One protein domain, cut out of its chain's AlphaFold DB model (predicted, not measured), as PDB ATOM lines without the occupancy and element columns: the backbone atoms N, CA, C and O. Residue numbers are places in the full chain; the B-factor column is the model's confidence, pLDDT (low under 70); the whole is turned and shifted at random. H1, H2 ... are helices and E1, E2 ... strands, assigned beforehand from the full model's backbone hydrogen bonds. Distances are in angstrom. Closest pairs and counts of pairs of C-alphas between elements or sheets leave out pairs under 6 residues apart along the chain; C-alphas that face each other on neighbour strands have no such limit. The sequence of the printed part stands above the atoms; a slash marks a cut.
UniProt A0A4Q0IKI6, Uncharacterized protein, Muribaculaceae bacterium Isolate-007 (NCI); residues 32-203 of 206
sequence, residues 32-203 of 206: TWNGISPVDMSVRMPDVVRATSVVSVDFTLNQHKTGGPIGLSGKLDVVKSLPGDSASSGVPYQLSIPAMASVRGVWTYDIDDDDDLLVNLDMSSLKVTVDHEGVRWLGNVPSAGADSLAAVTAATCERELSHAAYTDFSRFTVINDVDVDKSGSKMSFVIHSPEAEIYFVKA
ATOM      1  N   THR A  32      36.533 -28.125  -3.284       97.44
ATOM      2  CA  THR A  32      37.260 -28.521  -4.487       97.44
ATOM      3  C   THR A  32      38.694 -28.936  -4.169       97.44
ATOM      4  O   THR A  32      39.424 -28.237  -3.459       97.44
ATOM      5  N   TRP A  33      39.116 -30.050  -4.754       97.75
ATOM      6  CA  TRP A  33      40.414 -30.679  -4.552       97.75
ATOM      7  C   TRP A  33      41.034 -31.054  -5.894       97.75
ATOM      8  O   TRP A  33      40.377 -31.648  -6.747       97.75
ATOM      9  N   ASN A  34      42.312 -30.728  -6.078       97.38
ATOM     10  CA  ASN A  34      43.068 -31.042  -7.288       97.38
ATOM     11  C   ASN A  34      44.017 -32.203  -7.009       97.38
ATOM     12  O   ASN A  34      44.815 -32.134  -6.071       97.38
ATOM     13  N   GLY A  35      43.953 -33.251  -7.825       95.75
ATOM     14  CA  GLY A  35      44.883 -34.369  -7.757       95.75
ATOM     15  C   GLY A  35      46.310 -33.905  -8.038       95.75
ATOM     16  O   GLY A  35      46.534 -33.011  -8.857       95.75
ATOM     17  N   ILE A  36      47.281 -34.501  -7.351       93.44
ATOM     18  CA  ILE A  36      48.700 -34.121  -7.490       93.44
ATOM     19  C   ILE A  36      49.503 -35.065  -8.385       93.44
ATOM     20  O   ILE A  36      50.565 -34.686  -8.875       93.44
ATOM     21  N   SER A  37      48.990 -36.275  -8.615       89.06
ATOM     22  CA  SER A  37      49.674 -37.323  -9.371       89.06
ATOM     23  C   SER A  37      48.864 -37.699 -10.609       89.06
ATOM     24  O   SER A  37      47.702 -38.088 -10.471       89.06
ATOM     25  N   PRO A  38      49.447 -37.613 -11.816       91.00
ATOM     26  CA  PRO A  38      48.801 -38.117 -13.018       91.00
ATOM     27  C   PRO A  38      48.612 -39.638 -12.964       91.00
ATOM     28  O   PRO A  38      49.531 -40.372 -12.603       91.00
ATOM     29  N   VAL A  39      47.442 -40.108 -13.387       88.50
ATOM     30  CA  VAL A  39      47.124 -41.526 -13.593       88.50
ATOM     31  C   VAL A  39      47.397 -41.892 -15.047       88.50
ATOM     32  O   VAL A  39      46.985 -41.169 -15.956       88.50
ATOM     33  N   ASP A  40      48.073 -43.019 -15.280       90.81
ATOM     34  CA  ASP A  40      48.301 -43.549 -16.627       90.81
ATOM     35  C   ASP A  40      47.021 -44.193 -17.191       90.81
ATOM     36  O   ASP A  40      46.386 -45.069 -16.587       90.81
ATOM     37  N   MET A  41      46.637 -43.742 -18.381       90.12
ATOM     38  CA  MET A  41      45.478 -44.208 -19.135       90.12
ATOM     39  C   MET A  41      45.851 -44.876 -20.458       90.12
ATOM     40  O   MET A  41      44.956 -45.294 -21.190       90.12
ATOM     41  N   SER A  42      47.142 -45.021 -20.761       92.31
ATOM     42  CA  SER A  42      47.640 -45.462 -22.070       92.31
ATOM     43  C   SER A  42      47.086 -46.827 -22.480       92.31
ATOM     44  O   SER A  42      46.711 -47.019 -23.630       92.31
ATOM     45  N   VAL A  43      46.923 -47.751 -21.527       89.62
ATOM     46  CA  VAL A  43      46.363 -49.096 -21.775       89.62
ATOM     47  C   VAL A  43      44.899 -49.093 -22.239       89.62
ATOM     48  O   VAL A  43      44.406 -50.116 -22.706       89.62
ATOM     49  N   ARG A  44      44.189 -47.965 -22.100       87.44
ATOM     50  CA  ARG A  44      42.771 -47.803 -22.469       87.44
ATOM     51  C   ARG A  44      42.586 -47.130 -23.829       87.44
ATOM     52  O   ARG A  44      41.447 -46.913 -24.239       87.44
ATOM     53  N   MET A  45      43.675 -46.777 -24.512       91.12
ATOM     54  CA  MET A  45      43.642 -46.058 -25.782       91.12
ATOM     55  C   MET A  45      44.493 -46.766 -26.846       91.12
ATOM     56  O   MET A  45      45.570 -47.272 -26.535       91.12
ATOM     57  N   PRO A  46      44.046 -46.800 -28.111       88.75
ATOM     58  CA  PRO A  46      44.847 -47.331 -29.209       88.75
ATOM     59  C   PRO A  46      45.915 -46.319 -29.645       88.75
ATOM     60  O   PRO A  46      45.716 -45.112 -29.515       88.75
ATOM     61  N   ASP A  47      47.022 -46.793 -30.221       89.50
ATOM     62  CA  ASP A  47      48.027 -45.970 -30.922       89.50
ATOM     63  C   ASP A  47      48.516 -44.732 -30.144       89.50
ATOM     64  O   ASP A  47      48.795 -43.670 -30.713       89.50
ATOM     65  N   VAL A  48      48.596 -44.844 -28.818       94.31
ATOM     66  CA  VAL A  48      49.144 -43.809 -27.938       94.31
ATOM     67  C   VAL A  48      50.572 -44.156 -27.543       94.31
ATOM     68  O   VAL A  48      50.901 -45.301 -27.251       94.31
ATOM     69  N   VAL A  49      51.423 -43.136 -27.501       96.06
ATOM     70  CA  VAL A  49      52.720 -43.200 -26.819       96.06
ATOM     71  C   VAL A  49      52.511 -43.055 -25.313       96.06
ATOM     72  O   VAL A  49      53.164 -43.734 -24.526       96.06
ATOM     73  N   ARG A  50      51.601 -42.157 -24.917       96.31
ATOM     74  CA  ARG A  50      51.216 -41.904 -23.526       96.31
ATOM     75  C   ARG A  50      49.831 -41.267 -23.475       96.31
ATOM     76  O   ARG A  50      49.523 -40.420 -24.309       96.31
ATOM     77  N   ALA A  51      49.044 -41.606 -22.465       96.38
ATOM     78  CA  ALA A  51      47.853 -40.870 -22.066       96.38
ATOM     79  C   ALA A  51      47.820 -40.757 -20.540       96.38
ATOM     80  O   ALA A  51      47.982 -41.760 -19.850       96.38
ATOM     81  N   THR A  52      47.619 -39.555 -20.005       95.69
ATOM     82  CA  THR A  52      47.559 -39.322 -18.554       95.69
ATOM     83  C   THR A  52      46.379 -38.448 -18.162       95.69
ATOM     84  O   THR A  52      46.020 -37.549 -18.920       95.69
ATOM     85  N   SER A  53      45.838 -38.664 -16.962       94.69
ATOM     86  CA  SER A  53      44.770 -37.855 -16.363       94.69
ATOM     87  C   SER A  53      45.172 -37.334 -14.992       94.69
ATOM     88  O   SER A  53      45.659 -38.092 -14.158       94.69
ATOM     89  N   VAL A  54      44.942 -36.048 -14.741       95.69
ATOM     90  CA  VAL A  54      44.968 -35.472 -13.390       95.69
ATOM     91  C   VAL A  54      43.538 -35.129 -13.001       95.69
ATOM     92  O   VAL A  54      42.943 -34.205 -13.564       95.69
ATOM     93  N   VAL A  55      42.988 -35.887 -12.053       95.88
ATOM     94  CA  VAL A  55      41.597 -35.750 -11.610       95.88
ATOM     95  C   VAL A  55      41.470 -34.660 -10.553       95.88
ATOM     96  O   VAL A  55      42.312 -34.530  -9.672       95.88
ATOM     97  N   SER A  56      40.404 -33.876 -10.632       97.31
ATOM     98  CA  SER A  56      39.944 -32.969  -9.587       97.31
ATOM     99  C   SER A  56      38.527 -33.353  -9.185       97.31
ATOM    100  O   SER A  56      37.727 -33.760 -10.032       97.31
ATOM    101  N   VAL A  57      38.223 -33.209  -7.901       97.81
ATOM    102  CA  VAL A  57      36.920 -33.532  -7.318       97.81
ATOM    103  C   VAL A  57      36.366 -32.323  -6.584       97.81
ATOM    104  O   VAL A  57      37.105 -31.589  -5.933       97.81
ATOM    105  N   ASP A  58      35.065 -32.110  -6.702       97.81
ATOM    106  CA  ASP A  58      34.343 -31.048  -6.019       97.81
ATOM    107  C   ASP A  58      33.150 -31.633  -5.268       97.81
ATOM    108  O   ASP A  58      32.161 -32.038  -5.881       97.81
ATOM    109  N   PHE A  59      33.261 -31.706  -3.944       96.62
ATOM    110  CA  PHE A  59      32.198 -32.193  -3.071       96.62
ATOM    111  C   PHE A  59      31.384 -31.017  -2.543       96.62
ATOM    112  O   PHE A  59      31.924 -30.117  -1.900       96.62
ATOM    113  N   THR A  60      30.068 -31.051  -2.736       95.56
ATOM    114  CA  THR A  60      29.135 -30.071  -2.163       95.56
ATOM    115  C   THR A  60      28.175 -30.758  -1.195       95.56
ATOM    116  O   THR A  60      27.732 -31.876  -1.450       95.56
ATOM    117  N   LEU A  61      27.813 -30.085  -0.099       93.00
ATOM    118  CA  LEU A  61      26.771 -30.557   0.819       93.00
ATOM    119  C   LEU A  61      25.379 -30.163   0.333       93.00
ATOM    120  O   LEU A  61      25.123 -29.016  -0.038       93.00
ATOM    121  N   ASN A  62      24.450 -31.108   0.409       89.88
ATOM    122  CA  ASN A  62      23.028 -30.844   0.282       89.88
ATOM    123  C   ASN A  62      22.484 -30.135   1.539       89.88
ATOM    124  O   ASN A  62      23.150 -29.998   2.566       89.88
ATOM    125  N   GLN A  63      21.221 -29.710   1.470       86.62
ATOM    126  CA  GLN A  63      20.550 -29.002   2.566       86.62
ATOM    127  C   GLN A  63      20.415 -29.842   3.848       86.62
ATOM    128  O   GLN A  63      20.326 -29.283   4.940       86.62
ATOM    129  N   HIS A  64      20.414 -31.171   3.722       85.06
ATOM    130  CA  HIS A  64      20.267 -32.114   4.832       85.06
ATOM    131  C   HIS A  64      21.607 -32.542   5.450       85.06
ATOM    132  O   HIS A  64      21.599 -33.191   6.490       85.06
ATOM    133  N   LYS A  65      22.742 -32.148   4.855       85.25
ATOM    134  CA  LYS A  65      24.112 -32.493   5.267       85.25
ATOM    135  C   LYS A  65      24.404 -34.001   5.349       85.25
ATOM    136  O   LYS A  65      25.248 -34.416   6.130       85.25
ATOM    137  N   THR A  66      23.726 -34.810   4.539       87.19
ATOM    138  CA  THR A  66      23.899 -36.280   4.493       87.19
ATOM    139  C   THR A  66      24.551 -36.777   3.199       87.19
ATOM    140  O   THR A  66      24.586 -37.972   2.926       87.19
ATOM    141  N   GLY A  67      24.997 -35.850   2.359       91.75
ATOM    142  CA  GLY A  67      25.476 -36.107   1.009       91.75
ATOM    143  C   GLY A  67      25.394 -34.836   0.179       91.75
ATOM    144  O   GLY A  67      25.167 -33.751   0.722       91.75
ATOM    145  N   GLY A  68      25.480 -34.958  -1.139       95.31
ATOM    146  CA  GLY A  68      25.198 -33.854  -2.047       95.31
ATOM    147  C   GLY A  68      25.807 -34.019  -3.430       95.31
ATOM    148  O   GLY A  68      26.201 -35.119  -3.804       95.31
ATOM    149  N   PRO A  69      25.820 -32.950  -4.237       97.62
ATOM    150  CA  PRO A  69      26.430 -32.989  -5.556       97.62
ATOM    151  C   PRO A  69      27.930 -33.279  -5.474       97.62
ATOM    152  O   PRO A  69      28.622 -32.776  -4.586       97.62
ATOM    153  N   ILE A  70      28.421 -34.046  -6.442       98.00
ATOM    154  CA  ILE A  70      29.848 -34.222  -6.709       98.00
ATOM    155  C   ILE A  70      30.134 -33.887  -8.173       98.00
ATOM    156  O   ILE A  70      29.383 -34.270  -9.076       98.00
ATOM    157  N   GLY A  71      31.218 -33.156  -8.409       98.31
ATOM    158  CA  GLY A  71      31.797 -32.956  -9.731       98.31
ATOM    159  C   GLY A  71      33.149 -33.643  -9.825       98.31
ATOM    160  O   GLY A  71      34.007 -33.419  -8.978       98.31
ATOM    161  N   LEU A  72      33.359 -34.443 -10.867       98.12
ATOM    162  CA  LEU A  72      34.684 -34.930 -11.240       98.12
ATOM    163  C   LEU A  72      35.110 -34.238 -12.527       98.12
ATOM    164  O   LEU A  72      34.319 -34.085 -13.460       98.12
ATOM    165  N   SER A  73      36.371 -33.831 -12.590       97.94
ATOM    166  CA  SER A  73      36.997 -33.353 -13.820       97.94
ATOM    167  C   SER A  73      38.389 -33.940 -13.970       97.94
ATOM    168  O   SER A  73      39.043 -34.252 -12.985       97.94
ATOM    169  N   GLY A  74      38.841 -34.119 -15.203       96.81
ATOM    170  CA  GLY A  74      40.147 -34.680 -15.519       96.81
ATOM    171  C   GLY A  74      40.843 -33.804 -16.541       96.81
ATOM    172  O   GLY A  74      40.296 -33.575 -17.621       96.81
ATOM    173  N   LYS A  75      42.045 -33.326 -16.214       97.25
ATOM    174  CA  LYS A  75      42.955 -32.738 -17.203       97.25
ATOM    175  C   LYS A  75      43.699 -33.874 -17.883       97.25
ATOM    176  O   LYS A  75      44.460 -34.587 -17.231       97.25
ATOM    177  N   LEU A  76      43.446 -34.042 -19.172       97.25
ATOM    178  CA  LEU A  76      43.937 -35.146 -19.976       97.25
ATOM    179  C   LEU A  76      45.070 -34.656 -20.878       97.25
ATOM    180  O   LEU A  76      44.953 -33.619 -21.528       97.25
ATOM    181  N   ASP A  77      46.151 -35.422 -20.942       97.12
ATOM    182  CA  ASP A  77      47.259 -35.189 -21.867       97.12
ATOM    183  C   ASP A  77      47.543 -36.481 -22.627       97.12
ATOM    184  O   ASP A  77      47.930 -37.490 -22.029       97.12
ATOM    185  N   VAL A  78      47.313 -36.455 -23.939       98.00
ATOM    186  CA  VAL A  78      47.480 -37.608 -24.824       98.00
ATOM    187  C   VAL A  78      48.556 -37.314 -25.852       98.00
ATOM    188  O   VAL A  78      48.570 -36.257 -26.470       98.00
ATOM    189  N   VAL A  79      49.431 -38.284 -26.086       98.19
ATOM    190  CA  VAL A  79      50.387 -38.279 -27.189       98.19
ATOM    191  C   VAL A  79      50.055 -39.444 -28.114       98.19
ATOM    192  O   VAL A  79      50.276 -40.601 -27.754       98.19
ATOM    193  N   LYS A  80      49.528 -39.149 -29.305       97.62
ATOM    194  CA  LYS A  80      49.249 -40.148 -30.349       97.62
ATOM    195  C   LYS A  80      50.499 -40.417 -31.177       97.62
ATOM    196  O   LYS A  80      51.247 -39.489 -31.482       97.62
ATOM    197  N   SER A  81      50.687 -41.676 -31.558       95.75
ATOM    198  CA  SER A  81      51.675 -42.099 -32.548       95.75
ATOM    199  C   SER A  81      50.993 -42.219 -33.905       95.75
ATOM    200  O   SER A  81      49.971 -42.891 -34.035       95.75
ATOM    201  N   LEU A  82      51.544 -41.560 -34.917       95.06
ATOM    202  CA  LEU A  82      51.049 -41.593 -36.288       95.06
ATOM    203  C   LEU A  82      52.139 -42.169 -37.202       95.06
ATOM    204  O   LEU A  82      53.319 -41.869 -36.991       95.06
ATOM    205  N   PRO A  83      51.784 -42.982 -38.213       92.81
ATOM    206  CA  PRO A  83      52.765 -43.550 -39.131       92.81
ATOM    207  C   PRO A  83      53.672 -42.477 -39.742       92.81
ATOM    208  O   PRO A  83      53.197 -41.433 -40.189       92.81
ATOM    209  N   GLY A  84      54.976 -42.750 -39.752       91.19
ATOM    210  CA  GLY A  84      55.955 -41.923 -40.448       91.19
ATOM    211  C   GLY A  84      55.869 -42.099 -41.961       91.19
ATOM    212  O   GLY A  84      55.356 -43.105 -42.455       91.19
ATOM    213  N   ASP A  85      56.416 -41.141 -42.697       90.12
ATOM    214  CA  ASP A  85      56.516 -41.183 -44.154       90.12
ATOM    215  C   ASP A  85      57.989 -41.156 -44.607       90.12
ATOM    216  O   ASP A  85      58.922 -41.278 -43.808       90.12
ATOM    217  N   SER A  86      58.230 -41.032 -45.913       88.69
ATOM    218  CA  SER A  86      59.596 -40.929 -46.438       88.69
ATOM    219  C   SER A  86      60.313 -39.650 -45.992       88.69
ATOM    220  O   SER A  86      61.532 -39.678 -45.833       88.69
ATOM    221  N   ALA A  87      59.588 -38.554 -45.743       85.69
ATOM    222  CA  ALA A  87      60.159 -37.305 -45.249       85.69
ATOM    223  C   ALA A  87      60.628 -37.433 -43.791       85.69
ATOM    224  O   ALA A  87      61.643 -36.841 -43.426       85.69
ATOM    225  N   SER A  88      59.963 -38.259 -42.977       88.62
ATOM    226  CA  SER A  88      60.443 -38.630 -41.639       88.62
ATOM    227  C   SER A  88      61.389 -39.837 -41.621       88.62
ATOM    228  O   SER A  88      61.762 -40.303 -40.544       88.62
ATOM    229  N   SER A  89      61.798 -40.363 -42.783       91.44
ATOM    230  CA  SER A  89      62.587 -41.605 -42.890       91.44
ATOM    231  C   SER A  89      61.935 -42.796 -42.165       91.44
ATOM    232  O   SER A  89      62.621 -43.643 -41.593       91.44
ATOM    233  N   GLY A  90      60.602 -42.845 -42.157       90.06
ATOM    234  CA  GLY A  90      59.808 -43.871 -41.482       90.06
ATOM    235  C   GLY A  90      59.683 -43.695 -39.966       90.06
ATOM    236  O   GLY A  90      59.020 -44.509 -39.324       90.06
ATOM    237  N   VAL A  91      60.270 -42.650 -39.373       93.31
ATOM    238  CA  VAL A  91      60.101 -42.354 -37.944       93.31
ATOM    239  C   VAL A  91      58.659 -41.886 -37.694       93.31
ATOM    240  O   VAL A  91      58.230 -40.934 -38.356       93.31
ATOM    241  N   PRO A  92      57.906 -42.508 -36.762       95.00
ATOM    242  CA  PRO A  92      56.542 -42.093 -36.448       95.00
ATOM    243  C   PRO A  92      56.453 -40.631 -36.014       95.00
ATOM    244  O   PRO A  92      57.294 -40.138 -35.257       95.00
ATOM    245  N   TYR A  93      55.405 -39.954 -36.467       96.56
ATOM    246  CA  TYR A  93      55.063 -38.631 -35.970       96.56
ATOM    247  C   TYR A  93      54.339 -38.743 -34.631       96.56
ATOM    248  O   TYR A  93      53.614 -39.705 -34.381       96.56
ATOM    249  N   GLN A  94      54.509 -37.741 -33.774       97.38
ATOM    250  CA  GLN A  94      53.839 -37.691 -32.479       97.38
ATOM    251  C   GLN A  94      53.006 -36.424 -32.366       97.38
ATOM    252  O   GLN A  94      53.480 -35.337 -32.689       97.38
ATOM    253  N   LEU A  95      51.771 -36.562 -31.891       98.06
ATOM    254  CA  LEU A  95      50.836 -35.451 -31.736       98.06
ATOM    255  C   LEU A  95      50.369 -35.372 -30.282       98.06
ATOM    256  O   LEU A  95      49.753 -36.314 -29.787       98.06
ATOM    257  N   SER A  96      50.671 -34.261 -29.611       98.31
ATOM    258  CA  SER A  96      50.158 -33.937 -28.277       98.31
ATOM    259  C   SER A  96      48.771 -33.317 -28.407       98.31
ATOM    260  O   SER A  96      48.574 -32.378 -29.181       98.31
ATOM    261  N   ILE A  97      47.816 -33.881 -27.676       98.50
ATOM    262  CA  ILE A  97      46.394 -33.556 -27.716       98.50
ATOM    263  C   ILE A  97      45.940 -33.352 -26.263       98.50
ATOM    264  O   ILE A  97      45.597 -34.327 -25.586       98.50
ATOM    265  N   PRO A  98      45.984 -32.110 -25.753       98.31
ATOM    266  CA  PRO A  98      45.404 -31.786 -24.458       98.31
ATOM    267  C   PRO A  98      43.874 -31.836 -24.531       98.31
ATOM    268  O   PRO A  98      43.264 -31.464 -25.535       98.31
ATOM    269  N   ALA A  99      43.239 -32.299 -23.461       98.31
ATOM    270  CA  ALA A  99      41.788 -32.377 -23.363       98.31
ATOM    271  C   ALA A  99      41.312 -32.235 -21.913       98.31
ATOM    272  O   ALA A  99      42.091 -32.309 -20.960       98.31
ATOM    273  N   MET A 100      40.008 -32.054 -21.741       98.12
ATOM    274  CA  MET A 100      39.356 -32.057 -20.438       98.12
ATOM    275  C   MET A 100      38.137 -32.972 -20.455       98.12
ATOM    276  O   MET A 100      37.336 -32.930 -21.390       98.12
ATOM    277  N   ALA A 101      37.993 -33.782 -19.411       98.19
ATOM    278  CA  ALA A 101      36.794 -34.563 -19.138       98.19
ATOM    279  C   ALA A 101      36.085 -34.028 -17.893       98.19
ATOM    280  O   ALA A 101      36.737 -33.541 -16.970       98.19
ATOM    281  N   SER A 102      34.762 -34.140 -17.841       98.38
ATOM    282  CA  SER A 102      33.972 -33.815 -16.653       98.38
ATOM    283  C   SER A 102      32.720 -34.672 -16.559       98.38
ATOM    284  O   SER A 102      32.072 -34.901 -17.579       98.38
ATOM    285  N   VAL A 103      32.343 -35.068 -15.348       98.62
ATOM    286  CA  VAL A 103      31.085 -35.763 -15.054       98.62
ATOM    287  C   VAL A 103      30.517 -35.255 -13.732       98.62
ATOM    288  O   VAL A 103      31.255 -34.815 -12.846       98.62
ATOM    289  N   ARG A 104      29.194 -35.276 -13.609       98.50
ATOM    290  CA  ARG A 104      28.480 -34.903 -12.387       98.50
ATOM    291  C   ARG A 104      27.836 -36.124 -11.761       98.50
ATOM    292  O   ARG A 104      27.538 -37.104 -12.435       98.50
ATOM    293  N   GLY A 105      27.570 -36.030 -10.473       98.19
ATOM    294  CA  GLY A 105      26.847 -37.052  -9.747       98.19
ATOM    295  C   GLY A 105      26.363 -36.554  -8.403       98.19
ATOM    296  O   GLY A 105      26.331 -35.350  -8.124       98.19
ATOM    297  N   VAL A 106      26.025 -37.516  -7.560       97.75
ATOM    298  CA  VAL A 106      25.721 -37.301  -6.150       97.75
ATOM    299  C   VAL A 106      26.529 -38.264  -5.295       97.75
ATOM    300  O   VAL A 106      26.808 -39.381  -5.722       97.75
ATOM    301  N   TRP A 107      26.891 -37.828  -4.097       96.50
ATOM    302  CA  TRP A 107      27.550 -38.639  -3.084       96.50
ATOM    303  C   TRP A 107      26.682 -38.719  -1.822       96.50
ATOM    304  O   TRP A 107      25.918 -37.791  -1.527       96.50
ATOM    305  N   THR A 108      26.812 -39.810  -1.076       94.12
ATOM    306  CA  THR A 108      26.272 -40.005   0.277       94.12
ATOM    307  C   THR A 108      27.302 -40.740   1.124       94.12
ATOM    308  O   THR A 108      28.165 -41.413   0.566       94.12
ATOM    309  N   TYR A 109      27.202 -40.641   2.448       90.62
ATOM    310  CA  TYR A 109      27.950 -41.542   3.329       90.62
ATOM    311  C   TYR A 109      27.517 -42.991   3.096       90.62
ATOM    312  O   TYR A 109      26.336 -43.235   2.800       90.62
ATOM    313  N   ASP A 110      28.449 -43.927   3.237       85.06
ATOM    314  CA  ASP A 110      28.073 -45.299   3.540       85.06
ATOM    315  C   ASP A 110      27.413 -45.329   4.934       85.06
ATOM    316  O   ASP A 110      27.710 -44.531   5.822       85.06
ATOM    317  N   ILE A 111      26.400 -46.174   5.102       75.88
ATOM    318  CA  ILE A 111      25.671 -46.289   6.371       75.88
ATOM    319  C   ILE A 111      26.499 -47.090   7.380       75.88
ATOM    320  O   ILE A 111      26.340 -46.895   8.589       75.88
ATOM    321  N   ASP A 112      27.358 -47.978   6.877       76.94
ATOM    322  CA  ASP A 112      28.134 -48.909   7.687       76.94
ATOM    323  C   ASP A 112      29.535 -48.373   8.042       76.94
ATOM    324  O   ASP A 112      30.130 -48.881   8.995       76.94
ATOM    325  N   ASP A 113      30.018 -47.335   7.344       74.75
ATOM    326  CA  ASP A 113      31.310 -46.681   7.591       74.75
ATOM    327  C   ASP A 113      31.244 -45.168   7.300       74.75
ATOM    328  O   ASP A 113      30.751 -44.752   6.250       74.75
ATOM    329  N   ASP A 114      31.660 -44.321   8.247       71.69
ATOM    330  CA  ASP A 114      31.380 -42.876   8.201       71.69
ATOM    331  C   ASP A 114      32.412 -42.038   7.427       71.69
ATOM    332  O   ASP A 114      32.166 -40.849   7.177       71.69
ATOM    333  N   ASP A 115      33.518 -42.647   7.002       79.19
ATOM    334  CA  ASP A 115      34.527 -42.076   6.104       79.19
ATOM    335  C   ASP A 115      34.501 -42.660   4.678       79.19
ATOM    336  O   ASP A 115      35.167 -42.114   3.790       79.19
ATOM    337  N   ASP A 116      33.658 -43.665   4.420       90.81
ATOM    338  CA  ASP A 116      33.370 -44.179   3.082       90.81
ATOM    339  C   ASP A 116      32.217 -43.404   2.422       90.81
ATOM    340  O   ASP A 116      31.201 -43.045   3.031       90.81
ATOM    341  N   LEU A 117      32.356 -43.148   1.119       93.69
ATOM    342  CA  LEU A 117      31.366 -42.449   0.307       93.69
ATOM    343  C   LEU A 117      30.874 -43.329  -0.841       93.69
ATOM    344  O   LEU A 117      31.640 -43.816  -1.678       93.69
ATOM    345  N   LEU A 118      29.552 -43.413  -0.959       95.38
ATOM    346  CA  LEU A 118      28.874 -43.976  -2.118       95.38
ATOM    347  C   LEU A 118      28.603 -42.866  -3.128       95.38
ATOM    348  O   LEU A 118      27.939 -41.871  -2.820       95.38
ATOM    349  N   VAL A 119      29.087 -43.041  -4.355       96.62
ATOM    350  CA  VAL A 119      28.971 -42.048  -5.421       96.62
ATOM    351  C   VAL A 119      28.175 -42.613  -6.589       96.62
ATOM    352  O   VAL A 119      28.535 -43.607  -7.217       96.62
ATOM    353  N   ASN A 120      27.108 -41.909  -6.947       97.31
ATOM    354  CA  ASN A 120      26.322 -42.190  -8.135       97.31
ATOM    355  C   ASN A 120      26.599 -41.123  -9.198       97.31
ATOM    356  O   ASN A 120      26.077 -40.006  -9.136       97.31
ATOM    357  N   LEU A 121      27.457 -41.469 -10.157       97.81
ATOM    358  CA  LEU A 121      27.784 -40.615 -11.293       97.81
ATOM    359  C   LEU A 121      26.701 -40.716 -12.367       97.81
ATOM    360  O   LEU A 121      26.397 -41.798 -12.871       97.81
ATOM    361  N   ASP A 122      26.180 -39.568 -12.788       97.62
ATOM    362  CA  ASP A 122      25.360 -39.472 -13.985       97.62
ATOM    363  C   ASP A 122      26.274 -39.497 -15.211       97.62
ATOM    364  O   ASP A 122      26.709 -38.460 -15.718       97.62
ATOM    365  N   MET A 123      26.565 -40.697 -15.709       95.56
ATOM    366  CA  MET A 123      27.423 -40.867 -16.883       95.56
ATOM    367  C   MET A 123      26.828 -40.275 -18.166       95.56
ATOM    368  O   MET A 123      27.566 -40.060 -19.124       95.56
ATOM    369  N   SER A 124      25.529 -39.947 -18.200       96.75
ATOM    370  CA  SER A 124      24.954 -39.197 -19.324       96.75
ATOM    371  C   SER A 124      25.411 -37.731 -19.345       96.75
ATOM    372  O   SER A 124      25.379 -37.088 -20.393       96.75
ATOM    373  N   SER A 125      25.903 -37.219 -18.209       97.75
ATOM    374  CA  SER A 125      26.521 -35.896 -18.086       97.75
ATOM    375  C   SER A 125      28.012 -35.872 -18.444       97.75
ATOM    376  O   SER A 125      28.612 -34.792 -18.440       97.75
ATOM    377  N   LEU A 126      28.616 -37.032 -18.746       98.19
ATOM    378  CA  LEU A 126      30.021 -37.116 -19.131       98.19
ATOM    379  C   LEU A 126      30.263 -36.287 -20.393       98.19
ATOM    380  O   LEU A 126      29.708 -36.550 -21.459       98.19
ATOM    381  N   LYS A 127      31.148 -35.303 -20.269       97.81
ATOM    382  CA  LYS A 127      31.608 -34.469 -21.371       97.81
ATOM    383  C   LYS A 127      33.118 -34.579 -21.481       97.81
ATOM    384  O   LYS A 127      33.818 -34.396 -20.489       97.81
ATOM    385  N   VAL A 128      33.604 -34.822 -22.691       97.94
ATOM    386  CA  VAL A 128      35.018 -34.707 -23.053       97.94
ATOM    387  C   VAL A 128      35.146 -33.610 -24.100       97.94
ATOM    388  O   VAL A 128      34.260 -33.428 -24.931       97.94
ATOM    389  N   THR A 129      36.202 -32.811 -24.021       97.75
ATOM    390  CA  THR A 129      36.475 -31.746 -24.988       97.75
ATOM    391  C   THR A 129      37.971 -31.650 -25.207       97.75
ATOM    392  O   THR A 129      38.728 -31.506 -24.244       97.75
ATOM    393  N   VAL A 130      38.397 -31.739 -26.464       97.94
ATOM    394  CA  VAL A 130      39.788 -31.494 -26.847       97.94
ATOM    395  C   VAL A 130      40.056 -29.990 -26.899       97.94
ATOM    396  O   VAL A 130      39.254 -29.218 -27.424       97.94
ATOM    397  N   ASP A 131      41.203 -29.572 -26.370       97.50
ATOM    398  CA  ASP A 131      41.720 -28.222 -26.572       97.50
ATOM    399  C   ASP A 131      42.441 -28.166 -27.924       97.50
ATOM    400  O   ASP A 131      43.620 -28.501 -28.044       97.50
ATOM    401  N   HIS A 132      41.699 -27.769 -28.959       95.00
ATOM    402  CA  HIS A 132      42.205 -27.694 -30.329       95.00
ATOM    403  C   HIS A 132      43.328 -26.667 -30.517       95.00
ATOM    404  O   HIS A 132      44.159 -26.858 -31.401       95.00
ATOM    405  N   GLU A 133      43.379 -25.608 -29.703       95.69
ATOM    406  CA  GLU A 133      44.453 -24.607 -29.763       95.69
ATOM    407  C   GLU A 133      45.747 -25.146 -29.137       95.69
ATOM    408  O   GLU A 133      46.849 -24.780 -29.552       95.69
ATOM    409  N   GLY A 134      45.622 -26.061 -28.173       96.56
ATOM    410  CA  GLY A 134      46.738 -26.755 -27.539       96.56
ATOM    411  C   GLY A 134      47.311 -27.939 -28.332       96.56
ATOM    412  O   GLY A 134      48.379 -28.443 -27.960       96.56
ATOM    413  N   VAL A 135      46.648 -28.390 -29.407       98.06
ATOM    414  CA  VAL A 135      47.108 -29.521 -30.236       98.06
ATOM    415  C   VAL A 135      48.395 -29.162 -30.975       98.06
ATOM    416  O   VAL A 135      48.454 -28.181 -31.716       98.06
ATOM    417  N   ARG A 136      49.437 -29.988 -30.824       97.50
ATOM    418  CA  ARG A 136      50.749 -29.722 -31.435       97.50
ATOM    419  C   ARG A 136      51.544 -30.981 -31.751       97.50
ATOM    420  O   ARG A 136      51.535 -31.953 -30.996       97.50
ATOM    421  N   TRP A 137      52.293 -30.932 -32.846       97.31
ATOM    422  CA  TRP A 137      53.268 -31.960 -33.198       97.31
ATOM    423  C   TRP A 137      54.468 -31.925 -32.246       97.31
ATOM    424  O   TRP A 137      54.933 -30.855 -31.850       97.31
ATOM    425  N   LEU A 138      54.980 -33.099 -31.890       96.12
ATOM    426  CA  LEU A 138      56.185 -33.259 -31.088       96.12
ATOM    427  C   LEU A 138      57.333 -33.708 -31.998       96.12
ATOM    428  O   LEU A 138      57.350 -34.834 -32.494       96.12
ATOM    429  N   GLY A 139      58.310 -32.826 -32.205       91.50
ATOM    430  CA  GLY A 139      59.461 -33.101 -33.063       91.50
ATOM    431  C   GLY A 139      59.119 -32.982 -34.548       91.50
ATOM    432  O   GLY A 139      58.865 -31.880 -35.030       91.50
ATOM    433  N   ASN A 140      59.167 -34.100 -35.275       90.44
ATOM    434  CA  ASN A 140      58.925 -34.114 -36.718       90.44
ATOM    435  C   ASN A 140      57.474 -33.724 -37.038       90.44
ATOM    436  O   ASN A 140      56.544 -34.128 -36.341       90.44
ATOM    437  N   VAL A 141      57.289 -32.988 -38.135       94.00
ATOM    438  CA  VAL A 141      55.977 -32.546 -38.631       94.00
ATOM    439  C   VAL A 141      55.772 -33.090 -40.047       94.00
ATOM    440  O   VAL A 141      56.718 -33.041 -40.841       94.00
ATOM    441  N   PRO A 142      54.575 -33.598 -40.394       92.81
ATOM    442  CA  PRO A 142      54.257 -33.980 -41.765       92.81
ATOM    443  C   PRO A 142      54.469 -32.821 -42.741       92.81
ATOM    444  O   PRO A 142      54.035 -31.697 -42.498       92.81
ATOM    445  N   SER A 143      55.123 -33.097 -43.869       87.94
ATOM    446  CA  SER A 143      55.458 -32.061 -44.860       87.94
ATOM    447  C   SER A 143      54.236 -31.504 -45.605       87.94
ATOM    448  O   SER A 143      54.269 -30.375 -46.092       87.94
ATOM    449  N   ALA A 144      53.146 -32.273 -45.671       88.62
ATOM    450  CA  ALA A 144      51.896 -31.890 -46.312       88.62
ATOM    451  C   ALA A 144      50.695 -32.254 -45.429       88.62
ATOM    452  O   ALA A 144      50.659 -33.318 -44.816       88.62
ATOM    453  N   GLY A 145      49.694 -31.371 -45.387       92.31
ATOM    454  CA  GLY A 145      48.424 -31.637 -44.703       92.31
ATOM    455  C   GLY A 145      48.516 -31.761 -43.178       92.31
ATOM    456  O   GLY A 145      47.596 -32.314 -42.581       92.31
ATOM    457  N   ALA A 146      49.587 -31.260 -42.550       94.38
ATOM    458  CA  ALA A 146      49.824 -31.381 -41.109       94.38
ATOM    459  C   ALA A 146      48.635 -30.901 -40.262       94.38
ATOM    460  O   ALA A 146      48.203 -31.622 -39.364       94.38
ATOM    461  N   ASP A 147      48.062 -29.738 -40.585       95.38
ATOM    462  CA  ASP A 147      46.932 -29.167 -39.839       95.38
ATOM    463  C   ASP A 147      45.666 -30.014 -39.990       95.38
ATOM    464  O   ASP A 147      44.973 -30.307 -39.017       95.38
ATOM    465  N   SER A 148      45.374 -30.464 -41.214       95.94
ATOM    466  CA  SER A 148      44.217 -31.322 -41.481       95.94
ATOM    467  C   SER A 148      44.353 -32.679 -40.789       95.94
ATOM    468  O   SER A 148      43.389 -33.172 -40.203       95.94
ATOM    469  N   LEU A 149      45.551 -33.268 -40.812       95.81
ATOM    470  CA  LEU A 149      45.834 -34.523 -40.126       95.81
ATOM    471  C   LEU A 149      45.730 -34.362 -38.605       95.81
ATOM    472  O   LEU A 149      45.126 -35.213 -37.949       95.81
ATOM    473  N   ALA A 150      46.253 -33.267 -38.048       97.19
ATOM    474  CA  ALA A 150      46.129 -32.960 -36.628       97.19
ATOM    475  C   ALA A 150      44.658 -32.808 -36.213       97.19
ATOM    476  O   ALA A 150      44.237 -33.429 -35.239       97.19
ATOM    477  N   ALA A 151      43.851 -32.078 -36.990       96.81
ATOM    478  CA  ALA A 151      42.429 -31.882 -36.716       96.81
ATOM    479  C   ALA A 151      41.629 -33.199 -36.746       96.81
ATOM    480  O   ALA A 151      40.863 -33.484 -35.825       96.81
ATOM    481  N   VAL A 152      41.836 -34.040 -37.767       96.44
ATOM    482  CA  VAL A 152      41.163 -35.350 -37.872       96.44
ATOM    483  C   VAL A 152      41.604 -36.297 -36.752       96.44
ATOM    484  O   VAL A 152      40.778 -37.031 -36.195       96.44
ATOM    485  N   THR A 153      42.889 -36.267 -36.391       96.88
ATOM    486  CA  THR A 153      43.427 -37.075 -35.288       96.88
ATOM    487  C   THR A 153      42.855 -36.616 -33.950       96.88
ATOM    488  O   THR A 153      42.402 -37.454 -33.178       96.88
ATOM    489  N   ALA A 154      42.792 -35.308 -33.697       97.38
ATOM    490  CA  ALA A 154      42.192 -34.728 -32.497       97.38
ATOM    491  C   ALA A 154      40.712 -35.114 -32.349       97.38
ATOM    492  O   ALA A 154      40.313 -35.619 -31.303       97.38
ATOM    493  N   ALA A 155      39.918 -34.988 -33.417       95.88
ATOM    494  CA  ALA A 155      38.508 -35.386 -33.409       95.88
ATOM    495  C   ALA A 155      38.308 -36.896 -33.181       95.88
ATOM    496  O   ALA A 155      37.301 -37.328 -32.620       95.88
ATOM    497  N   THR A 156      39.253 -37.724 -33.629       95.56
ATOM    498  CA  THR A 156      39.235 -39.168 -33.359       95.56
ATOM    499  C   THR A 156      39.629 -39.472 -31.918       95.56
ATOM    500  O   THR A 156      38.932 -40.235 -31.249       95.56
ATOM    501  N   CYS A 157      40.671 -38.807 -31.424       96.56
ATOM    502  CA  CYS A 157      41.132 -38.895 -30.045       96.56
ATOM    503  C   CYS A 157      40.026 -38.511 -29.052       96.56
ATOM    504  O   CYS A 157      39.856 -39.196 -28.053       96.56
ATOM    505  N   GLU A 158      39.207 -37.495 -29.342       96.31
ATOM    506  CA  GLU A 158      38.083 -37.105 -28.475       96.31
ATOM    507  C   GLU A 158      37.085 -38.253 -28.236       96.31
ATOM    508  O   GLU A 158      36.629 -38.479 -27.111       96.31
ATOM    509  N   ARG A 159      36.779 -39.033 -29.282       93.94
ATOM    510  CA  ARG A 159      35.888 -40.199 -29.171       93.94
ATOM    511  C   ARG A 159      36.525 -41.319 -28.349       93.94
ATOM    512  O   ARG A 159      35.857 -41.918 -27.512       93.94
ATOM    513  N   GLU A 160      37.810 -41.587 -28.571       95.38
ATOM    514  CA  GLU A 160      38.576 -42.582 -27.806       95.38
ATOM    515  C   GLU A 160      38.673 -42.188 -26.324       95.38
ATOM    516  O   GLU A 160      38.440 -43.010 -25.436       95.38
ATOM    517  N   LEU A 161      38.938 -40.908 -26.057       96.06
ATOM    518  CA  LEU A 161      38.983 -40.332 -24.720       96.06
ATOM    519  C   LEU A 161      37.637 -40.408 -24.010       96.06
ATOM    520  O   LEU A 161      37.619 -40.648 -22.811       96.06
ATOM    521  N   SER A 162      36.522 -40.253 -24.722       94.69
ATOM    522  CA  SER A 162      35.188 -40.394 -24.124       94.69
ATOM    523  C   SER A 162      34.992 -41.781 -23.508       94.69
ATOM    524  O   SER A 162      34.522 -41.896 -22.377       94.69
ATOM    525  N   HIS A 163      35.426 -42.835 -24.203       93.56
ATOM    526  CA  HIS A 163      35.390 -44.193 -23.663       93.56
ATOM    527  C   HIS A 163      36.387 -44.381 -22.508       93.56
ATOM    528  O   HIS A 163      36.029 -44.911 -21.456       93.56
ATOM    529  N   ALA A 164      37.627 -43.909 -22.666       94.00
ATOM    530  CA  ALA A 164      38.652 -44.051 -21.632       94.00
ATOM    531  C   ALA A 164      38.293 -43.296 -20.335       94.00
ATOM    532  O   ALA A 164      38.493 -43.830 -19.242       94.00
ATOM    533  N   ALA A 165      37.724 -42.091 -20.447       94.88
ATOM    534  CA  ALA A 165      37.264 -41.274 -19.326       94.88
ATOM    535  C   ALA A 165      36.062 -41.901 -18.611       94.88
ATOM    536  O   ALA A 165      36.008 -41.862 -17.385       94.88
ATOM    537  N   TYR A 166      35.137 -42.531 -19.346       94.69
ATOM    538  CA  TYR A 166      34.044 -43.296 -18.739       94.69
ATOM    539  C   TYR A 166      34.591 -44.386 -17.810       94.69
ATOM    540  O   TYR A 166      34.194 -44.479 -16.649       94.69
ATOM    541  N   THR A 167      35.534 -45.196 -18.304       91.56
ATOM    542  CA  THR A 167      36.151 -46.261 -17.503       91.56
ATOM    543  C   THR A 167      36.910 -45.699 -16.304       91.56
ATOM    544  O   THR A 167      36.813 -46.264 -15.219       91.56
ATOM    545  N   ASP A 168      37.639 -44.593 -16.464       91.12
ATOM    546  CA  ASP A 168      38.405 -44.010 -15.359       91.12
ATOM    547  C   ASP A 168      37.497 -43.416 -14.272       91.12
ATOM    548  O   ASP A 168      37.641 -43.757 -13.100       91.12
ATOM    549  N   PHE A 169      36.489 -42.622 -14.645       94.31
ATOM    550  CA  PHE A 169      35.559 -42.033 -13.680       94.31
ATOM    551  C   PHE A 169      34.634 -43.060 -13.023       94.31
ATOM    552  O   PHE A 169      34.276 -42.881 -11.863       94.31
ATOM    553  N   SER A 170      34.299 -44.172 -13.688       93.38
ATOM    554  CA  SER A 170      33.504 -45.244 -13.064       93.38
ATOM    555  C   SER A 170      34.162 -45.877 -11.834       93.38
ATOM    556  O   SER A 170      33.482 -46.523 -11.049       93.38
ATOM    557  N   ARG A 171      35.465 -45.667 -11.627       92.56
ATOM    558  CA  ARG A 171      36.192 -46.170 -10.452       92.56
ATOM    559  C   ARG A 171      35.870 -45.399  -9.173       92.56
ATOM    560  O   ARG A 171      36.123 -45.903  -8.089       92.56
ATOM    561  N   PHE A 172      35.308 -44.198  -9.303       94.88
ATOM    562  CA  PHE A 172      34.962 -43.320  -8.186       94.88
ATOM    563  C   PHE A 172      33.576 -43.614  -7.606       94.88
ATOM    564  O   PHE A 172      33.129 -42.855  -6.759       94.88
ATOM    565  N   THR A 173      32.869 -44.663  -8.053       94.00
ATOM    566  CA  THR A 173      31.520 -44.992  -7.547       94.00
ATOM    567  C   THR A 173      31.506 -45.382  -6.071       94.00
ATOM    568  O   THR A 173      30.465 -45.315  -5.424       94.00
ATOM    569  N   VAL A 174      32.655 -45.812  -5.558       93.75
ATOM    570  CA  VAL A 174      32.897 -46.114  -4.152       93.75
ATOM    571  C   VAL A 174      34.247 -45.488  -3.812       93.75
ATOM    572  O   VAL A 174      35.234 -45.755  -4.506       93.75
ATOM    573  N   ILE A 175      34.256 -44.601  -2.824       94.88
ATOM    574  CA  ILE A 175      35.442 -43.887  -2.352       94.88
ATOM    575  C   ILE A 175      35.623 -44.256  -0.888       94.88
ATOM    576  O   ILE A 175      34.737 -43.959  -0.096       94.88
ATOM    577  N   ASN A 176      36.764 -44.845  -0.555       94.06
ATOM    578  CA  ASN A 176      37.047 -45.312   0.794       94.06
ATOM    579  C   ASN A 176      38.104 -44.471   1.493       94.06
ATOM    580  O   ASN A 176      38.908 -43.811   0.821       94.06
ATOM    581  N   ASP A 177      38.132 -44.560   2.820       92.56
ATOM    582  CA  ASP A 177      39.191 -44.001   3.665       92.56
ATOM    583  C   ASP A 177      39.433 -42.506   3.366       92.56
ATOM    584  O   ASP A 177      40.563 -42.074   3.091       92.56
ATOM    585  N   VAL A 178      38.365 -41.696   3.327       93.94
ATOM    586  CA  VAL A 178      38.491 -40.259   3.041       93.94
ATOM    587  C   VAL A 178      39.170 -39.550   4.214       93.94
ATOM    588  O   VAL A 178      38.529 -39.117   5.172       93.94
ATOM    589  N   ASP A 179      40.481 -39.340   4.099       94.44
ATOM    590  CA  ASP A 179      41.274 -38.624   5.095       94.44
ATOM    591  C   ASP A 179      41.571 -37.192   4.645       94.44
ATOM    592  O   ASP A 179      42.056 -36.932   3.541       94.44
ATOM    593  N   VAL A 180      41.312 -36.241   5.541       95.12
ATOM    594  CA  VAL A 180      41.679 -34.836   5.370       95.12
ATOM    595  C   VAL A 180      42.649 -34.456   6.467       95.12
ATOM    596  O   VAL A 180      42.313 -34.455   7.660       95.12
ATOM    597  N   ASP A 181      43.835 -34.020   6.052       94.56
ATOM    598  CA  ASP A 181      44.911 -33.684   6.970       94.56
ATOM    599  C   ASP A 181      44.484 -32.598   7.972       94.56
ATOM    600  O   ASP A 181      43.546 -31.828   7.756       94.56
ATOM    601  N   LYS A 182      45.183 -32.485   9.102       91.88
ATOM    602  CA  LYS A 182      44.813 -31.528  10.165       91.88
ATOM    603  C   LYS A 182      44.758 -30.074   9.689       91.88
ATOM    604  O   LYS A 182      43.992 -29.292  10.244       91.88
ATOM    605  N   SER A 183      45.558 -29.714   8.682       92.62
ATOM    606  CA  SER A 183      45.557 -28.361   8.117       92.62
ATOM    607  C   SER A 183      44.367 -28.091   7.189       92.62
ATOM    608  O   SER A 183      44.067 -26.931   6.919       92.62
ATOM    609  N   GLY A 184      43.673 -29.137   6.725       92.62
ATOM    610  CA  GLY A 184      42.592 -29.039   5.747       92.62
ATOM    611  C   GLY A 184      43.079 -28.710   4.335       92.62
ATOM    612  O   GLY A 184      42.273 -28.286   3.508       92.62
ATOM    613  N   SER A 185      44.379 -28.852   4.064       95.00
ATOM    614  CA  SER A 185      45.001 -28.498   2.781       95.00
ATOM    615  C   SER A 185      45.297 -29.707   1.902       95.00
ATOM    616  O   SER A 185      45.468 -29.543   0.691       95.00
ATOM    617  N   LYS A 186      45.325 -30.909   2.486       96.81
ATOM    618  CA  LYS A 186      45.546 -32.173   1.777       96.81
ATOM    619  C   LYS A 186      44.431 -33.158   2.076       96.81
ATOM    620  O   LYS A 186      43.908 -33.182   3.189       96.81
ATOM    621  N   MET A 187      44.115 -33.968   1.079       96.62
ATOM    622  CA  MET A 187      43.150 -35.053   1.189       96.62
ATOM    623  C   MET A 187      43.687 -36.283   0.468       96.62
ATOM    624  O   MET A 187      44.368 -36.145  -0.555       96.62
ATOM    625  N   SER A 188      43.360 -37.460   0.976       96.56
ATOM    626  CA  SER A 188      43.522 -38.729   0.277       96.56
ATOM    627  C   SER A 188      42.243 -39.545   0.350       96.56
ATOM    628  O   SER A 188      41.427 -39.341   1.241       96.56
ATOM    629  N   PHE A 189      42.072 -40.443  -0.612       95.88
ATOM    630  CA  PHE A 189      41.083 -41.509  -0.537       95.88
ATOM    631  C   PHE A 189      41.494 -42.679  -1.423       95.88
ATOM    632  O   PHE A 189      42.324 -42.527  -2.329       95.88
ATOM    633  N   VAL A 190      40.870 -43.826  -1.204       95.06
ATOM    634  CA  VAL A 190      41.061 -45.045  -1.984       95.06
ATOM    635  C   VAL A 190      39.909 -45.213  -2.976       95.06
ATOM    636  O   VAL A 190      38.739 -45.080  -2.630       95.06
ATOM    637  N   ILE A 191      40.237 -45.503  -4.236       93.50
ATOM    638  CA  ILE A 191      39.271 -45.939  -5.259       93.50
ATOM    639  C   ILE A 191      39.560 -47.370  -5.680       93.50
ATOM    640  O   ILE A 191      40.693 -47.827  -5.564       93.50
ATOM    641  N   HIS A 192      38.570 -48.050  -6.258       88.31
ATOM    642  CA  HIS A 192      38.661 -49.471  -6.600       88.31
ATOM    643  C   HIS A 192      38.831 -49.742  -8.104       88.31
ATOM    644  O   HIS A 192      38.657 -48.878  -8.966       88.31
ATOM    645  N   SER A 193      39.151 -50.997  -8.433       84.06
ATOM    646  CA  SER A 193      39.214 -51.537  -9.805       84.06
ATOM    647  C   SER A 193      40.179 -50.818 -10.779       84.06
ATOM    648  O   SER A 193      39.747 -50.264 -11.796       84.06
ATOM    649  N   PRO A 194      41.505 -50.873 -10.547       85.81
ATOM    650  CA  PRO A 194      42.178 -51.465  -9.389       85.81
ATOM    651  C   PRO A 194      42.198 -50.507  -8.197       85.81
ATOM    652  O   PRO A 194      42.017 -49.297  -8.374       85.81
ATOM    653  N   GLU A 195      42.443 -51.075  -7.014       91.19
ATOM    654  CA  GLU A 195      42.673 -50.305  -5.794       91.19
ATOM    655  C   GLU A 195      43.814 -49.302  -6.003       91.19
ATOM    656  O   GLU A 195      44.877 -49.654  -6.528       91.19
ATOM    657  N   ALA A 196      43.569 -48.042  -5.658       91.25
ATOM    658  CA  ALA A 196      44.559 -46.983  -5.726       91.25
ATOM    659  C   ALA A 196      44.234 -45.885  -4.713       91.25
ATOM    660  O   ALA A 196      43.133 -45.339  -4.725       91.25
ATOM    661  N   GLU A 197      45.227 -45.517  -3.910       94.94
ATOM    662  CA  GLU A 197      45.174 -44.320  -3.079       94.94
ATOM    663  C   GLU A 197      45.503 -43.088  -3.935       94.94
ATOM    664  O   GLU A 197      46.518 -43.049  -4.644       94.94
ATOM    665  N   ILE A 198      44.628 -42.085  -3.904       94.69
ATOM    666  CA  ILE A 198      44.777 -40.841  -4.659       94.69
ATOM    667  C   ILE A 198      44.952 -39.687  -3.687       94.69
ATOM    668  O   ILE A 198      44.199 -39.543  -2.731       94.69
ATOM    669  N   TYR A 199      45.920 -38.826  -3.985       96.75
ATOM    670  CA  TYR A 199      46.247 -37.655  -3.183       96.75
ATOM    671  C   TYR A 199      45.827 -36.365  -3.874       96.75
ATOM    672  O   TYR A 199      46.017 -36.185  -5.084       96.75
ATOM    673  N   PHE A 200      45.344 -35.426  -3.069       97.56
ATOM    674  CA  PHE A 200      44.842 -34.141  -3.516       97.56
ATOM    675  C   PHE A 200      45.354 -32.988  -2.655       97.56
ATOM    676  O   PHE A 200      45.674 -33.139  -1.474       97.56
ATOM    677  N   VAL A 201      45.358 -31.801  -3.255       97.44
ATOM    678  CA  VAL A 201      45.523 -30.518  -2.570       97.44
ATOM    679  C   VAL A 201      44.266 -29.677  -2.730       97.44
ATOM    680  O   VAL A 201      43.628 -29.693  -3.788       97.44
ATOM    681  N   LYS A 202      43.902 -28.931  -1.688       96.31
ATOM    682  CA  LYS A 202      42.734 -28.047  -1.732       96.31
ATOM    683  C   LYS A 202      42.923 -26.993  -2.822       96.31
ATOM    684  O   LYS A 202      44.007 -26.419  -2.950       96.31
ATOM    685  N   ALA A 203      41.892 -26.751  -3.627       92.44
ATOM    686  CA  ALA A 203      41.918 -25.658  -4.591       92.44
ATOM    687  C   ALA A 203      42.066 -24.318  -3.854       92.44
ATOM    688  O   ALA A 203      41.479 -24.120  -2.787       92.44
TER     689      ALA A 203
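Overview. This is residues 32 to 203 of the 206 residues of an uncharacterized protein of Muribaculaceae bacterium Isolate-007 (NCI) (UniProt A0A4Q0IKI6). A long curved sheet of E2, E3, E4 and E5 curls round one long helix, H1, and in one half of the rod the short strands E7, E8, E9 and E1 bridge from E5 back to E2, closing the ring into a barrel of eight strands. H1 starts in the other half, near the small extra strand E6, which pairs onto E4, and runs slantwise over the long strands to meet E7, while a stretch without a named element, residues 36 to 47, joins E1 to E2. The printed part has 172 residues with nine named strands and one named helix, in the order E1 E2 E3 E4 E5 E6 H1 E7 E8 E9. Round the ring run E1 E2 E3 E4 E5 E7 E8 E9 and back to E1, each neighbour pair antiparallel, and the class is mixed, helices and strands. The whole is only just loose, close to compact, with a radius of gyration of the C-alphas of 18.8 A, and its spans are 63 by 30 by 26 A.

Arrangement. The barrel begins with E1, residues 32 to 35, and E2, residues 48 to 59, a hairpin with N 33 and O 57 2.8 A apart, within hydrogen-bond range. In the long link between them, residues 39 to 40 pair antiparallel with residues 52 to 53 of E2. E3, residues 67 to 82, is antiparallel to E2 at 166 degrees, with N 56 and O 73 at 2.7 A. E4, residues 93 to 109, forms a hairpin with E3, with N 74 and O 101 at 2.8 A. E5, residues 117 to 130, forms a hairpin with E4, with N 102 and O 127 at 2.8 A. E4 bends by 61 degrees at residue 106, and E5 by 71 degrees at residue 124. E6, residues 136 to 138, is beside residues 94 to 96 of E4, on the same side as E5, with N 96 and O 136 at 2.8 A; E5 and E6 are apart. H1, residues 146 to 173, is on the sheet, outside the barrel, at a height over the sheet of 4.9 A. It lies over E3, E4 and E5, and is only just slantwise to the strands, at 32 degrees to E3 on the local plane. Its closest C-alphas to E4 are those of Ala 154 and Ile 97, 6.5 A apart, and to E5 those of Thr 173 and Val 119, 4.4 A apart. H1 has a kink of 31 degrees near residue 161, and 20 of its 24 O i to N i+4 pairs are within hydrogen-bond range. E7, residues 174 to 180, is antiparallel to E5, with N 117 and O 175 at 2.8 A. E8, residues 186 to 191, forms a hairpin with E7, with N 190 and O 176 at 2.8 A, and another with E9, residues 196 to 202, with N 198 and O 189 at 2.8 A. E9 and E1 close the ring, antiparallel, with N 34 and O 201 at 2.8 A.

Along the chain. E1 begins at C-alpha 32, (37.260, -28.521, -4.487). From first to last C-alpha, E2 measures 32.3 A, E3 45.6 A, E4 47.8 A and E5 30.5 A. H1 measures 40.6 A, from C-alpha 146 at (49.824, -31.381, -41.109) to C-alpha 173. E7 measures 17.2 A, E8 16.7 A and E9 19.4 A, and E9 ends at C-alpha 202, (42.734, -28.047, -1.732).

Size, cuts and confidence. The two C-alphas farthest apart, those of His 64 and Ser 86, are 65.2 A apart, while the first and last printed C-alphas, of Thr 32 and Ala 203, are 5.5 A apart. The printed part has no cut. The link from E1 to E2, 12 residues, is long; that from H1 to E7 is tight, with 0 residues between them. The mean pLDDT of the printed part is 93.9, and no printed residue is under 70.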